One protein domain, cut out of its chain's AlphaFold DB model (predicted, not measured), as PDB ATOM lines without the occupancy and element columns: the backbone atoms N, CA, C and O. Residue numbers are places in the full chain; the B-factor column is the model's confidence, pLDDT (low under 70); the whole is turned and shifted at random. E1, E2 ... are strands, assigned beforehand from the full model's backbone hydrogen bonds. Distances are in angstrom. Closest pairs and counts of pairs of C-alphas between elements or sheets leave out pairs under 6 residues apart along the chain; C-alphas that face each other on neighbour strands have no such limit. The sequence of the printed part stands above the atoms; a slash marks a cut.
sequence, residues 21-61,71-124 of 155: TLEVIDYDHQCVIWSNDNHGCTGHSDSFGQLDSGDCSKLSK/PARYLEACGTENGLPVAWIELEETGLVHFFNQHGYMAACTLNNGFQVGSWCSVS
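AT A GLANCE: This is residues 21 to 61 and 71 to 124 of the 155 residues of an uncharacterized protein of Penicillium flavigenum (UniProt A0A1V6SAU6). Two four-stranded sheets are stacked face to face as a sandwich with crossed strands, both strongly twisted. Their borders draw together at both sides, where E3 comes by E4 and E7 by E8. The 95 printed residues hold eight named strands, E1 to E8 in chain order, and no named helix; the class is all strand. Both sheets are antiparallel, in the orders E3, E2, E1, E8 and E4, E5, E6, E7. The whole is compact, with a radius of gyration of the C-alphas of 12.1 A and spans of 36 by 26 by 24 A.

HOW THE PARTS SIT: Begin at Thr 21: E1, residues 21 to 27, E2, residues 30 to 38, and E3, residues 41 to 50, form a meander, each strand the antiparallel neighbour of the one before. Look between E1 and E2, a hairpin, for N 23 and O 34 at 2.9 A. In the hairpin of E2 and E3, N 43 and O 35 are 3.0 A apart. E8, residues 120 to 122, is an edge strand beside E1, with N 22 and O 121 at 2.9 A. E4, residues 75 to 81, E5, residues 84 to 91, E6, residues 96 to 101, and E7, residues 106 to 110, make the second meander. Its hairpins show N 78 and O 87 at 2.8 A, N 90 and O 98 at 2.8 A, and N 99 and O 107 at 2.8 A. E5 bends by 56 degrees at residue 87. The two sheets form a sandwich, face to face, with strands at 57 degrees to each other and facing parts 8.5 A centre to centre. The closest C-alphas of E3 and E4, Ser 45 and Cys 78, are 5.1 A apart; those of E7 and E8, Cys 109 and Cys 121, are 5.8 A apart. E1 and E5 are apart.

IN THESE COORDINATES: Find C-alpha 21 at (140.646, 138.268, 188.062); from there E1 runs 17.2 A. E2 spans 21.4 A, and E3, the longest strand by residues, goes 23.3 A to C-alpha 50 at (158.122, 128.080, 179.669). E4 covers 17.4 A, E5 20.8 A, E6 17.0 A and E7 13.9 A. E8 runs 7.1 A to C-alpha 122 at (140.924, 138.221, 192.565).

THE WHOLE: The two C-alphas farthest apart are those of Ser 53 and His 103, at 37.4 A. Residues 62 to 70 are not printed, in the link from E3 to E4, and C-alphas 61 and 71 are 12.9 A apart across this cut. Of the links printed whole, E7 to E8 is short and the others are tight. The mean pLDDT of the printed part is 81.4; residues 59 to 61, 71 to 75 and 124 of this model are under 70.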
ATOM      1  N   THR A  21     139.883 139.479 187.717       88.75
ATOM      2  CA  THR A  21     140.646 138.268 188.062       88.75
ATOM      3  C   THR A  21     141.906 138.152 187.223       88.75
ATOM      4  O   THR A  21     141.912 138.500 186.042       88.75
ATOM      5  N   LEU A  22     142.955 137.616 187.837       91.06
ATOM      6  CA  LEU A  22     144.193 137.228 187.178       91.06
ATOM      7  C   LEU A  22     144.333 135.709 187.262       91.06
ATOM      8  O   LEU A  22     144.076 135.133 188.319       91.06
ATOM      9  N   GLU A  23     144.730 135.070 186.169       93.12
ATOM     10  CA  GLU A  23     144.896 133.617 186.072       93.12
ATOM     11  C   GLU A  23     146.187 133.271 185.326       93.12
ATOM     12  O   GLU A  23     146.531 133.912 184.340       93.12
ATOM     13  N   VAL A  24     146.906 132.247 185.783       92.50
ATOM     14  CA  VAL A  24     148.023 131.658 185.038       92.50
ATOM     15  C   VAL A  24     147.449 130.667 184.035       92.50
ATOM     16  O   VAL A  24     146.875 129.652 184.432       92.50
ATOM     17  N   ILE A  25     147.638 130.923 182.744       93.06
ATOM     18  CA  ILE A  25     147.165 130.035 181.678       93.06
ATOM     19  C   ILE A  25     148.330 129.526 180.823       93.06
ATOM     20  O   ILE A  25     149.377 130.168 180.721       93.06
ATOM     21  N   ASP A  26     148.122 128.366 180.201       92.31
ATOM     22  CA  ASP A  26     148.963 127.865 179.114       92.31
ATOM     23  C   ASP A  26     148.503 128.496 177.795       92.31
ATOM     24  O   ASP A  26     147.356 128.319 177.373       92.31
ATOM     25  N   TYR A  27     149.406 129.230 177.152       87.94
ATOM     26  CA  TYR A  27     149.237 129.749 175.807       87.94
ATOM     27  C   TYR A  27     150.416 129.298 174.942       87.94
ATOM     28  O   TYR A  27     151.524 129.804 175.078       87.94
ATOM     29  N   ASP A  28     150.177 128.339 174.046       89.56
ATOM     30  CA  ASP A  28     151.195 127.791 173.132       89.56
ATOM     31  C   ASP A  28     152.447 127.242 173.853       89.56
ATOM     32  O   ASP A  28     153.588 127.524 173.481       89.56
ATOM     33  N   HIS A  29     152.237 126.460 174.922       86.50
ATOM     34  CA  HIS A  29     153.292 125.901 175.781       86.50
ATOM     35  C   HIS A  29     154.126 126.955 176.526       86.50
ATOM     36  O   HIS A  29     155.234 126.678 177.008       86.50
ATOM     37  N   GLN A  30     153.585 128.165 176.638       87.56
ATOM     38  CA  GLN A  30     154.148 129.273 177.388       87.56
ATOM     39  C   GLN A  30     153.183 129.695 178.485       87.56
ATOM     40  O   GLN A  30     151.964 129.591 178.363       87.56
ATOM     41  N   CYS A  31     153.746 130.174 179.578       87.94
ATOM     42  CA  CYS A  31     152.990 130.634 180.719       87.94
ATOM     43  C   CYS A  31     152.740 132.127 180.591       87.94
ATOM     44  O   CYS A  31     153.685 132.916 180.537       87.94
ATOM     45  N   VAL A  32     151.466 132.501 180.562       89.06
ATOM     46  CA  VAL A  32     151.023 133.896 180.486       89.06
ATOM     47  C   VAL A  32     150.029 134.174 181.607       89.06
ATOM     48  O   VAL A  32     149.375 133.264 182.123       89.06
ATOM     49  N   ILE A  33     149.916 135.439 182.001       90.06
ATOM     50  CA  ILE A  33     148.870 135.880 182.920       90.06
ATOM     51  C   ILE A  33     147.687 136.360 182.092       90.06
ATOM     52  O   ILE A  33     147.792 137.334 181.350       90.06
ATOM     53  N   TRP A  34     146.550 135.696 182.240       91.12
ATOM     54  CA  TRP A  34     145.269 136.170 181.749       91.12
ATOM     55  C   TRP A  34     144.655 137.150 182.742       91.12
ATOM     56  O   TRP A  34     144.452 136.831 183.911       91.12
ATOM     57  N   SER A  35     144.323 138.338 182.257       89.00
ATOM     58  CA  SER A  35     143.544 139.342 182.965       89.00
ATOM     59  C   SER A  35     142.116 139.345 182.455       89.00
ATOM     60  O   SER A  35     141.871 139.419 181.249       89.00
ATOM     61  N   ASN A  36     141.168 139.339 183.384       88.19
ATOM     62  CA  ASN A  36     139.758 139.528 183.101       88.19
ATOM     63  C   ASN A  36     139.253 140.798 183.793       88.19
ATOM     64  O   ASN A  36     139.058 140.806 185.007       88.19
ATOM     65  N   ASP A  37     139.047 141.849 182.996       83.19
ATOM     66  CA  ASP A  37     138.505 143.156 183.397       83.19
ATOM     67  C   ASP A  37     139.283 143.860 184.525       83.19
ATOM     68  O   ASP A  37     138.707 144.548 185.365       83.19
ATOM     69  N   ASN A  38     140.614 143.728 184.539       77.81
ATOM     70  CA  ASN A  38     141.453 144.400 185.529       77.81
ATOM     71  C   ASN A  38     141.928 145.772 185.018       77.81
ATOM     72  O   ASN A  38     142.609 145.861 183.998       77.81
ATOM     73  N   HIS A  39     141.515 146.855 185.686       76.12
ATOM     74  CA  HIS A  39     141.613 148.257 185.232       76.12
ATOM     75  C   HIS A  39     141.298 148.456 183.737       76.12
ATOM     76  O   HIS A  39     141.961 149.227 183.040       76.12
ATOM     77  N   GLY A  40     140.283 147.748 183.237       74.12
ATOM     78  CA  GLY A  40     139.870 147.808 181.836       74.12
ATOM     79  C   GLY A  40     140.728 147.000 180.857       74.12
ATOM     80  O   GLY A  40     140.501 147.118 179.654       74.12
ATOM     81  N   CYS A  41     141.655 146.164 181.337       79.88
ATOM     82  CA  CYS A  41     142.338 145.170 180.517       79.88
ATOM     83  C   CYS A  41     141.673 143.788 180.614       79.88
ATOM     84  O   CYS A  41     141.647 143.166 181.681       79.88
ATOM     85  N   THR A  42     141.235 143.272 179.463       85.94
ATOM     86  CA  THR A  42     140.925 141.852 179.260       85.94
ATOM     87  C   THR A  42     141.839 141.304 178.170       85.94
ATOM     88  O   THR A  42     141.796 141.787 177.039       85.94
ATOM     89  N   GLY A  43     142.667 140.318 178.503       86.25
ATOM     90  CA  GLY A  43     143.695 139.791 177.607       86.25
ATOM     91  C   GLY A  43     144.792 139.046 178.360       86.25
ATOM     92  O   GLY A  43     144.752 138.962 179.583       86.25
ATOM     93  N   HIS A  44     145.774 138.520 177.632       84.56
ATOM     94  CA  HIS A  44     146.960 137.909 178.231       84.56
ATOM     95  C   HIS A  44     148.152 138.881 178.225       84.56
ATOM     96  O   HIS A  44     148.243 139.747 177.351       84.56
ATOM     97  N   SER A  45     149.063 138.724 179.187       84.12
ATOM     98  CA  SER A  45     150.433 139.249 179.103       84.12
ATOM     99  C   SER A  45     151.218 138.536 177.995       84.12
ATOM    100  O   SER A  45     150.735 137.547 177.435       84.12
ATOM    101  N   ASP A  46     152.448 138.954 177.706       81.81
ATOM    102  CA  ASP A  46     153.382 138.055 177.025       81.81
ATOM    103  C   ASP A  46     153.827 136.930 177.996       81.81
ATOM    104  O   ASP A  46     153.315 136.773 179.119       81.81
ATOM    105  N   SER A  47     154.733 136.076 177.521       83.94
ATOM    106  CA  SER A  47     155.173 134.862 178.212       83.94
ATOM    107  C   SER A  47     156.215 135.114 179.295       83.94
ATOM    108  O   SER A  47     157.370 135.435 178.997       83.94
ATOM    109  N   PHE A  48     155.862 134.808 180.543       82.19
ATOM    110  CA  PHE A  48     156.760 134.970 181.687       82.19
ATOM    111  C   PHE A  48     157.582 133.711 181.988       82.19
ATOM    112  O   PHE A  48     158.564 133.760 182.734       82.19
ATOM    113  N   GLY A  49     157.208 132.568 181.416       80.38
ATOM    114  CA  GLY A  49     157.869 131.292 181.660       80.38
ATOM    115  C   GLY A  49     157.546 130.257 180.598       80.38
ATOM    116  O   GLY A  49     156.532 130.335 179.913       80.38
ATOM    117  N   GLN A  50     158.416 129.259 180.474       83.62
ATOM    118  CA  GLN A  50     158.122 128.080 179.669       83.62
ATOM    119  C   GLN A  50     157.376 127.066 180.532       83.62
ATOM    120  O   GLN A  50     157.781 126.818 181.669       83.62
ATOM    121  N   LEU A  51     156.321 126.468 179.983       84.38
ATOM    122  CA  LEU A  51     155.558 125.458 180.699       84.38
ATOM    123  C   LEU A  51     156.400 124.193 180.902       84.38
ATOM    124  O   LEU A  51     156.860 123.582 179.934       84.38
ATOM    125  N   ASP A  52     156.553 123.764 182.153       84.94
ATOM    126  CA  ASP A  52     157.142 122.470 182.495       84.94
ATOM    127  C   ASP A  52     156.179 121.687 183.381       84.94
ATOM    128  O   ASP A  52     156.018 121.975 184.563       84.94
ATOM    129  N   SER A  53     155.522 120.677 182.808       85.94
ATOM    130  CA  SER A  53     154.650 119.765 183.560       85.94
ATOM    131  C   SER A  53     153.531 120.468 184.358       85.94
ATOM    132  O   SER A  53     153.116 119.970 185.402       85.94
ATOM    133  N   GLY A  54     153.033 121.616 183.876       82.44
ATOM    134  CA  GLY A  54     152.013 122.424 184.566       82.44
ATOM    135  C   GLY A  54     152.569 123.520 185.485       82.44
ATOM    136  O   GLY A  54     151.793 124.318 186.007       82.44
ATOM    137  N   ASP A  55     153.888 123.574 185.675       85.25
ATOM    138  CA  ASP A  55     154.578 124.541 186.527       85.25
ATOM    139  C   ASP A  55     155.266 125.631 185.687       85.25
ATOM    140  O   ASP A  55     156.034 125.341 184.766       85.25
ATOM    141  N   CYS A  56     155.000 126.892 186.035       82.19
ATOM    142  CA  CYS A  56     155.587 128.082 185.422       82.19
ATOM    143  C   CYS A  56     156.574 128.809 186.345       82.19
ATOM    144  O   CYS A  56     157.004 129.923 186.050       82.19
ATOM    145  N   SER A  57     156.971 128.192 187.461       76.56
ATOM    146  CA  SER A  57     157.906 128.782 188.432       76.56
ATOM    147  C   SER A  57     159.298 129.034 187.844       76.56
ATOM    148  O   SER A  57     160.072 129.841 188.362       76.56
ATOM    149  N   LYS A  58     159.633 128.371 186.730       70.81
ATOM    150  CA  LYS A  58     160.817 128.674 185.921       70.81
ATOM    151  C   LYS A  58     160.558 129.929 185.087       70.81
ATOM    152  O   LYS A  58     160.418 129.848 183.869       70.81
ATOM    153  N   LEU A  59     160.529 131.083 185.756       63.78
ATOM    154  CA  LEU A  59     160.459 132.387 185.100       63.78
ATOM    155  C   LEU A  59     161.591 132.469 184.067       63.78
ATOM    156  O   LEU A  59     162.779 132.453 184.420       63.78
ATOM    157  N   SER A  60     161.245 132.493 182.782       55.53
ATOM    158  CA  SER A  60     162.249 132.592 181.731       55.53
ATOM    159  C   SER A  60     162.859 133.984 181.805       55.53
ATOM    160  O   SER A  60     162.163 134.994 181.810       55.53
ATOM    161  N   LYS A  61     164.186 134.022 181.925       46.31
ATOM    162  CA  LYS A  61     165.016 135.223 182.040       46.31
ATOM    163  C   LYS A  61     164.551 136.296 181.040       46.31
ATOM    164  O   LYS A  61     164.744 136.120 179.843       46.31
ATOM    165  N   PRO A  71     163.705 142.895 193.259       45.38
ATOM    166  CA  PRO A  71     163.300 141.484 193.187       45.38
ATOM    167  C   PRO A  71     162.030 141.249 192.345       45.38
ATOM    168  O   PRO A  71     161.603 140.108 192.195       45.38
ATOM    169  N   ALA A  72     161.461 142.314 191.781       48.91
ATOM    170  CA  ALA A  72     160.387 142.307 190.802       48.91
ATOM    171  C   ALA A  72     160.835 141.623 189.509       48.91
ATOM    172  O   ALA A  72     161.623 142.171 188.729       48.91
ATOM    173  N   ARG A  73     160.377 140.394 189.281       60.59
ATOM    174  CA  ARG A  73     160.746 139.632 188.096       60.59
ATOM    175  C   ARG A  73     159.573 139.658 187.149       60.59
ATOM    176  O   ARG A  73     158.761 138.748 187.212       60.59
ATOM    177  N   TYR A  74     159.597 140.662 186.263       63.03
ATOM    178  CA  TYR A  74     158.780 140.840 185.053       63.03
ATOM    179  C   TYR A  74     157.778 141.979 185.174       63.03
ATOM    180  O   TYR A  74     157.077 142.020 186.164       63.03
ATOM    181  N   LEU A  75     157.724 142.874 184.184       67.50
ATOM    182  CA  LEU A  75     156.710 143.917 184.001       67.50
ATOM    183  C   LEU A  75     156.251 143.811 182.548       67.50
ATOM    184  O   LEU A  75     157.049 144.100 181.656       67.50
ATOM    185  N   GLU A  76     154.999 143.453 182.293       70.44
ATOM    186  CA  GLU A  76     154.523 143.332 180.915       70.44
ATOM    187  C   GLU A  76     153.159 143.897 180.640       70.44
ATOM    188  O   GLU A  76     152.287 143.890 181.497       70.44
ATOM    189  N   ALA A  77     152.991 144.352 179.400       71.94
ATOM    190  CA  ALA A  77     151.798 145.023 178.947       71.94
ATOM    191  C   ALA A  77     150.603 144.063 178.859       71.94
ATOM    192  O   ALA A  77     150.592 143.129 178.064       71.94
ATOM    193  N   CYS A  78     149.549 144.355 179.613       75.00
ATOM    194  CA  CYS A  78     148.229 143.794 179.383       75.00
ATOM    195  C   CYS A  78     147.506 144.698 178.379       75.00
ATOM    196  O   CYS A  78     147.001 145.764 178.737       75.00
ATOM    197  N   GLY A  79     147.489 144.279 177.111       71.19
ATOM    198  CA  GLY A  79     146.791 144.969 176.025       71.19
ATOM    199  C   GLY A  79     147.451 146.267 175.541       71.19
ATOM    200  O   GLY A  79     148.318 146.860 176.187       71.19
ATOM    201  N   THR A  80     147.017 146.733 174.367       70.50
ATOM    202  CA  THR A  80     147.459 148.007 173.785       70.50
ATOM    203  C   THR A  80     146.275 148.823 173.275       70.50
ATOM    204  O   THR A  80     145.332 148.284 172.702       70.50
ATOM    205  N   GLU A  81     146.337 150.139 173.453       71.25
ATOM    206  CA  GLU A  81     145.397 151.107 172.890       71.25
ATOM    207  C   GLU A  81     146.200 152.132 172.091       71.25
ATOM    208  O   GLU A  81     147.177 152.698 172.581       71.25
ATOM    209  N   ASN A  82     145.834 152.340 170.824       77.81
ATOM    210  CA  ASN A  82     146.580 153.200 169.894       77.81
ATOM    211  C   ASN A  82     148.078 152.840 169.774       77.81
ATOM    212  O   ASN A  82     148.918 153.709 169.545       77.81
ATOM    213  N   GLY A  83     148.419 151.556 169.936       73.50
ATOM    214  CA  GLY A  83     149.801 151.067 169.904       73.50
ATOM    215  C   GLY A  83     150.607 151.334 171.180       73.50
ATOM    216  O   GLY A  83     151.813 151.105 171.180       73.50
ATOM    217  N   LEU A  84     149.970 151.808 172.257       73.38
ATOM    218  CA  LEU A  84     150.594 152.031 173.562       73.38
ATOM    219  C   LEU A  84     150.055 151.031 174.604       73.38
ATOM    220  O   LEU A  84     148.847 150.796 174.626       73.38
ATOM    221  N   PRO A  85     150.902 150.463 175.484       73.56
ATOM    222  CA  PRO A  85     150.465 149.604 176.591       73.56
ATOM    223  C   PRO A  85     149.445 150.293 177.501       73.56
ATOM    224  O   PRO A  85     149.708 151.413 177.936       73.56
ATOM    225  N   VAL A  86     148.308 149.656 177.805       78.31
ATOM    226  CA  VAL A  86     147.253 150.249 178.667       78.31
ATOM    227  C   VAL A  86     147.376 149.891 180.141       78.31
ATOM    228  O   VAL A  86     146.977 150.666 181.018       78.31
ATOM    229  N   ALA A  87     147.956 148.734 180.414       81.31
ATOM    230  CA  ALA A  87     148.228 148.262 181.750       81.31
ATOM    231  C   ALA A  87     149.451 147.362 181.745       81.31
ATOM    232  O   ALA A  87     149.882 146.915 180.685       81.31
ATOM    233  N   TRP A  88     149.987 147.097 182.926       83.88
ATOM    234  CA  TRP A  88     151.142 146.250 183.123       83.88
ATOM    235  C   TRP A  88     150.937 145.298 184.296       83.88
ATOM    236  O   TRP A  88     150.258 145.633 185.270       83.88
ATOM    237  N   ILE A  89     151.553 144.127 184.190       84.25
ATOM    238  CA  ILE A  89     151.547 143.063 185.187       84.25
ATOM    239  C   ILE A  89     152.973 142.849 185.667       84.25
ATOM    240  O   ILE A  89     153.863 142.617 184.851       84.25
ATOM    241  N   GLU A  90     153.162 142.890 186.980       85.25
ATOM    242  CA  GLU A  90     154.415 142.581 187.643       85.25
ATOM    243  C   GLU A  90     154.307 141.355 188.542       85.25
ATOM    244  O   GLU A  90     153.341 141.207 189.288       85.25
ATOM    245  N   LEU A  91     155.299 140.465 188.455       84.00
ATOM    246  CA  LEU A  91     155.321 139.197 189.183       84.00
ATOM    247  C   LEU A  91     156.467 139.155 190.197       84.00
ATOM    248  O   LEU A  91     157.625 139.453 189.894       84.00
ATOM    249  N   GLU A  92     156.151 138.716 191.410       84.44
ATOM    250  CA  GLU A  92     157.142 138.371 192.426       84.44
ATOM    251  C   GLU A  92     157.287 136.857 192.560       84.44
ATOM    252  O   GLU A  92     156.315 136.119 192.439       84.44
ATOM    253  N   GLU A  93     158.479 136.380 192.932       78.56
ATOM    254  CA  GLU A  93     158.760 134.946 193.143       78.56
ATOM    255  C   GLU A  93     157.792 134.253 194.124       78.56
ATOM    256  O   GLU A  93     157.629 133.036 194.083       78.56
ATOM    257  N   THR A  94     157.136 135.018 194.998       81.06
ATOM    258  CA  THR A  94     156.145 134.545 195.975       81.06
ATOM    259  C   THR A  94     154.786 134.193 195.359       81.06
ATOM    260  O   THR A  94     153.935 133.639 196.054       81.06
ATOM    261  N   GLY A  95     154.555 134.517 194.083       83.50
ATOM    262  CA  GLY A  95     153.240 134.450 193.442       83.50
ATOM    263  C   GLY A  95     152.367 135.679 193.712       83.50
ATOM    264  O   GLY A  95     151.172 135.653 193.413       83.50
ATOM    265  N   LEU A  96     152.931 136.748 194.291       87.50
ATOM    266  CA  LEU A  96     152.284 138.057 194.344       87.50
ATOM    267  C   LEU A  96     152.321 138.696 192.953       87.50
ATOM    268  O   LEU A  96     153.373 138.770 192.318       87.50
ATOM    269  N   VAL A  97     151.155 139.144 192.501       87.19
ATOM    270  CA  VAL A  97     150.967 139.825 191.227       87.19
ATOM    271  C   VAL A  97     150.553 141.257 191.503       87.19
ATOM    272  O   VAL A  97     149.522 141.498 192.133       87.19
ATOM    273  N   HIS A  98     151.346 142.198 191.009       86.62
ATOM    274  CA  HIS A  98     151.015 143.614 190.980       86.62
ATOM    275  C   HIS A  98     150.485 143.966 189.600       86.62
ATOM    276  O   HIS A  98     150.992 143.511 188.580       86.62
ATOM    277  N   PHE A  99     149.460 144.795 189.555       83.81
ATOM    278  CA  PHE A  99     148.870 145.257 188.318       83.81
ATOM    279  C   PHE A  99     148.729 146.765 188.370       83.81
ATOM    280  O   PHE A  99     148.209 147.302 189.346       83.81
ATOM    281  N   PHE A 100     149.159 147.449 187.316       83.00
ATOM    282  CA  PHE A 100     149.068 148.898 187.245       83.00
ATOM    283  C   PHE A 100     148.626 149.386 185.873       83.00
ATOM    284  O   PHE A 100     148.921 148.770 184.856       83.00
ATOM    285  N   ASN A 101     147.904 150.503 185.828       80.12
ATOM    286  CA  ASN A 101     147.448 151.103 184.573       80.12
ATOM    287  C   ASN A 101     148.234 152.368 184.198       80.12
ATOM    288  O   ASN A 101     149.047 152.865 184.978       80.12
ATOM    289  N   GLN A 102     147.976 152.929 183.009       76.00
ATOM    290  CA  GLN A 102     148.621 154.167 182.519       76.00
ATOM    291  C   GLN A 102     148.530 155.370 183.474       76.00
ATOM    292  O   GLN A 102     149.343 156.287 183.384       76.00
ATOM    293  N   HIS A 103     147.555 155.379 184.385       79.12
ATOM    294  CA  HIS A 103     147.364 156.451 185.362       79.12
ATOM    295  C   HIS A 103     148.148 156.216 186.664       79.12
ATOM    296  O   HIS A 103     148.118 157.065 187.553       79.12
ATOM    297  N   GLY A 104     148.842 155.082 186.787       73.75
ATOM    298  CA  GLY A 104     149.576 154.689 187.986       73.75
ATOM    299  C   GLY A 104     148.691 154.129 189.101       73.75
ATOM    300  O   GLY A 104     149.163 153.999 190.228       73.75
ATOM    301  N   TYR A 105     147.421 153.806 188.821       79.38
ATOM    302  CA  TYR A 105     146.611 153.054 189.777       79.38
ATOM    303  C   TYR A 105     147.138 151.636 189.859       79.38
ATOM    304  O   TYR A 105     147.350 151.015 188.821       79.38
ATOM    305  N   MET A 106     147.332 151.162 191.083       80.94
ATOM    306  CA  MET A 106     147.918 149.870 191.382       80.94
ATOM    307  C   MET A 106     146.921 149.024 192.163       80.94
ATOM    308  O   MET A 106     146.291 149.507 193.107       80.94
ATOM    309  N   ALA A 107     146.845 147.755 191.806       82.50
ATOM    310  CA  ALA A 107     146.159 146.736 192.568       82.50
ATOM    311  C   ALA A 107     147.030 145.479 192.627       82.50
ATOM    312  O   ALA A 107     147.942 145.308 191.819       82.50
ATOM    313  N   ALA A 108     146.792 144.613 193.606       87.06
ATOM    314  CA  ALA A 108     147.616 143.428 193.794       87.06
ATOM    315  C   ALA A 108     146.791 142.247 194.295       87.06
ATOM    316  O   ALA A 108     145.805 142.424 195.017       87.06
ATOM    317  N   CYS A 109     147.206 141.039 193.929       89.88
ATOM    318  CA  CYS A 109     146.685 139.811 194.511       89.88
ATOM    319  C   CYS A 109     147.723 138.692 194.485       89.88
ATOM    320  O   CYS A 109     148.644 138.694 193.676       89.88
ATOM    321  N   THR A 110     147.588 137.734 195.396       92.06
ATOM    322  CA  THR A 110     148.471 136.566 195.463       92.06
ATOM    323  C   THR A 110     147.783 135.368 194.834       92.06
ATOM    324  O   THR A 110     146.665 135.029 195.222       92.06
ATOM    325  N   LEU A 111     148.461 134.724 193.886       91.88
ATOM    326  CA  LEU A 111     148.000 133.501 193.236       91.88
ATOM    327  C   LEU A 111     147.805 132.387 194.267       91.88
ATOM    328  O   LEU A 111     148.699 132.090 195.060       91.88
ATOM    329  N   ASN A 112     146.640 131.744 194.233       94.06
ATOM    330  CA  ASN A 112     146.266 130.717 195.206       94.06
ATOM    331  C   ASN A 112     147.202 129.491 195.227       94.06
ATOM    332  O   ASN A 112     147.392 128.912 196.293       94.06
ATOM    333  N   ASN A 113     147.800 129.121 194.089       92.00
ATOM    334  CA  ASN A 113     148.714 127.980 193.955       92.00
ATOM    335  C   ASN A 113     150.058 128.371 193.305       92.00
ATOM    336  O   ASN A 113     150.670 127.578 192.584       92.00
ATOM    337  N   GLY A 114     150.529 129.603 193.535       89.06
ATOM    338  CA  GLY A 114     151.767 130.107 192.925       89.06
ATOM    339  C   GLY A 114     151.690 130.125 191.394       89.06
ATOM    340  O   GLY A 114     150.624 130.359 190.832       89.06
ATOM    341  N   PHE A 115     152.794 129.839 190.704       89.06
ATOM    342  CA  PHE A 115     152.877 129.891 189.237       89.06
ATOM    343  C   PHE A 115     152.415 128.614 188.519       89.06
ATOM    344  O   PHE A 115     152.869 128.325 187.418       89.06
ATOM    345  N   GLN A 116     151.542 127.812 189.115       91.19
ATOM    346  CA  GLN A 116     150.963 126.668 188.407       91.19
ATOM    347  C   GLN A 116     149.882 127.128 187.424       91.19
ATOM    348  O   GLN A 116     149.139 128.066 187.706       91.19
ATOM    349  N   VAL A 117     149.761 126.452 186.283       91.62
ATOM    350  CA  VAL A 117     148.640 126.686 185.361       91.62
ATOM    351  C   VAL A 117     147.313 126.398 186.072       91.62
ATOM    352  O   VAL A 117     147.169 125.385 186.756       91.62
ATOM    353  N   GLY A 118     146.345 127.303 185.922       92.12
ATOM    354  CA  GLY A 118     145.062 127.292 186.631       92.12
ATOM    355  C   GLY A 118     145.098 127.968 188.007       92.12
ATOM    356  O   GLY A 118     144.065 128.061 188.676       92.12
ATOM    357  N   SER A 119     146.262 128.455 188.451       93.50
ATOM    358  CA  SER A 119     146.326 129.385 189.576       93.50
ATOM    359  C   SER A 119     145.607 130.676 189.235       93.50
ATOM    360  O   SER A 119     145.769 131.208 188.142       93.50
ATOM    361  N   TRP A 120     144.884 131.233 190.196       93.81
ATOM    362  CA  TRP A 120     144.177 132.491 190.009       93.81
ATOM    363  C   TRP A 120     144.165 133.328 191.283       93.81
ATOM    364  O   TRP A 120     144.377 132.825 192.392       93.81
ATOM    365  N   CYS A 121     143.905 134.620 191.121       92.00
ATOM    366  CA  CYS A 121     143.594 135.517 192.219       92.00
ATOM    367  C   CYS A 121     142.609 136.610 191.798       92.00
ATOM    368  O   CYS A 121     142.528 136.995 190.631       92.00
ATOM    369  N   SER A 122     141.818 137.082 192.763       89.50
ATOM    370  CA  SER A 122     140.924 138.221 192.565       89.50
ATOM    371  C   SER A 122     141.645 139.483 192.992       89.50
ATOM    372  O   SER A 122     142.139 139.579 194.117       89.50
ATOM    373  N   VAL A 123     141.658 140.464 192.105       82.44
ATOM    374  CA  VAL A 123     142.219 141.770 192.395       82.44
ATOM    375  C   VAL A 123     141.210 142.521 193.252       82.44
ATOM    376  O   VAL A 123     140.047 142.678 192.886       82.44
ATOM    377  N   SER A 124     141.648 142.917 194.443       68.06
ATOM    378  CA  SER A 124     140.897 143.820 195.307       68.06
ATOM    379  C   SER A 124     141.615 145.156 195.280       68.06
ATOM    380  O   SER A 124     142.835 145.191 195.460       68.06
TER     381      SER A 124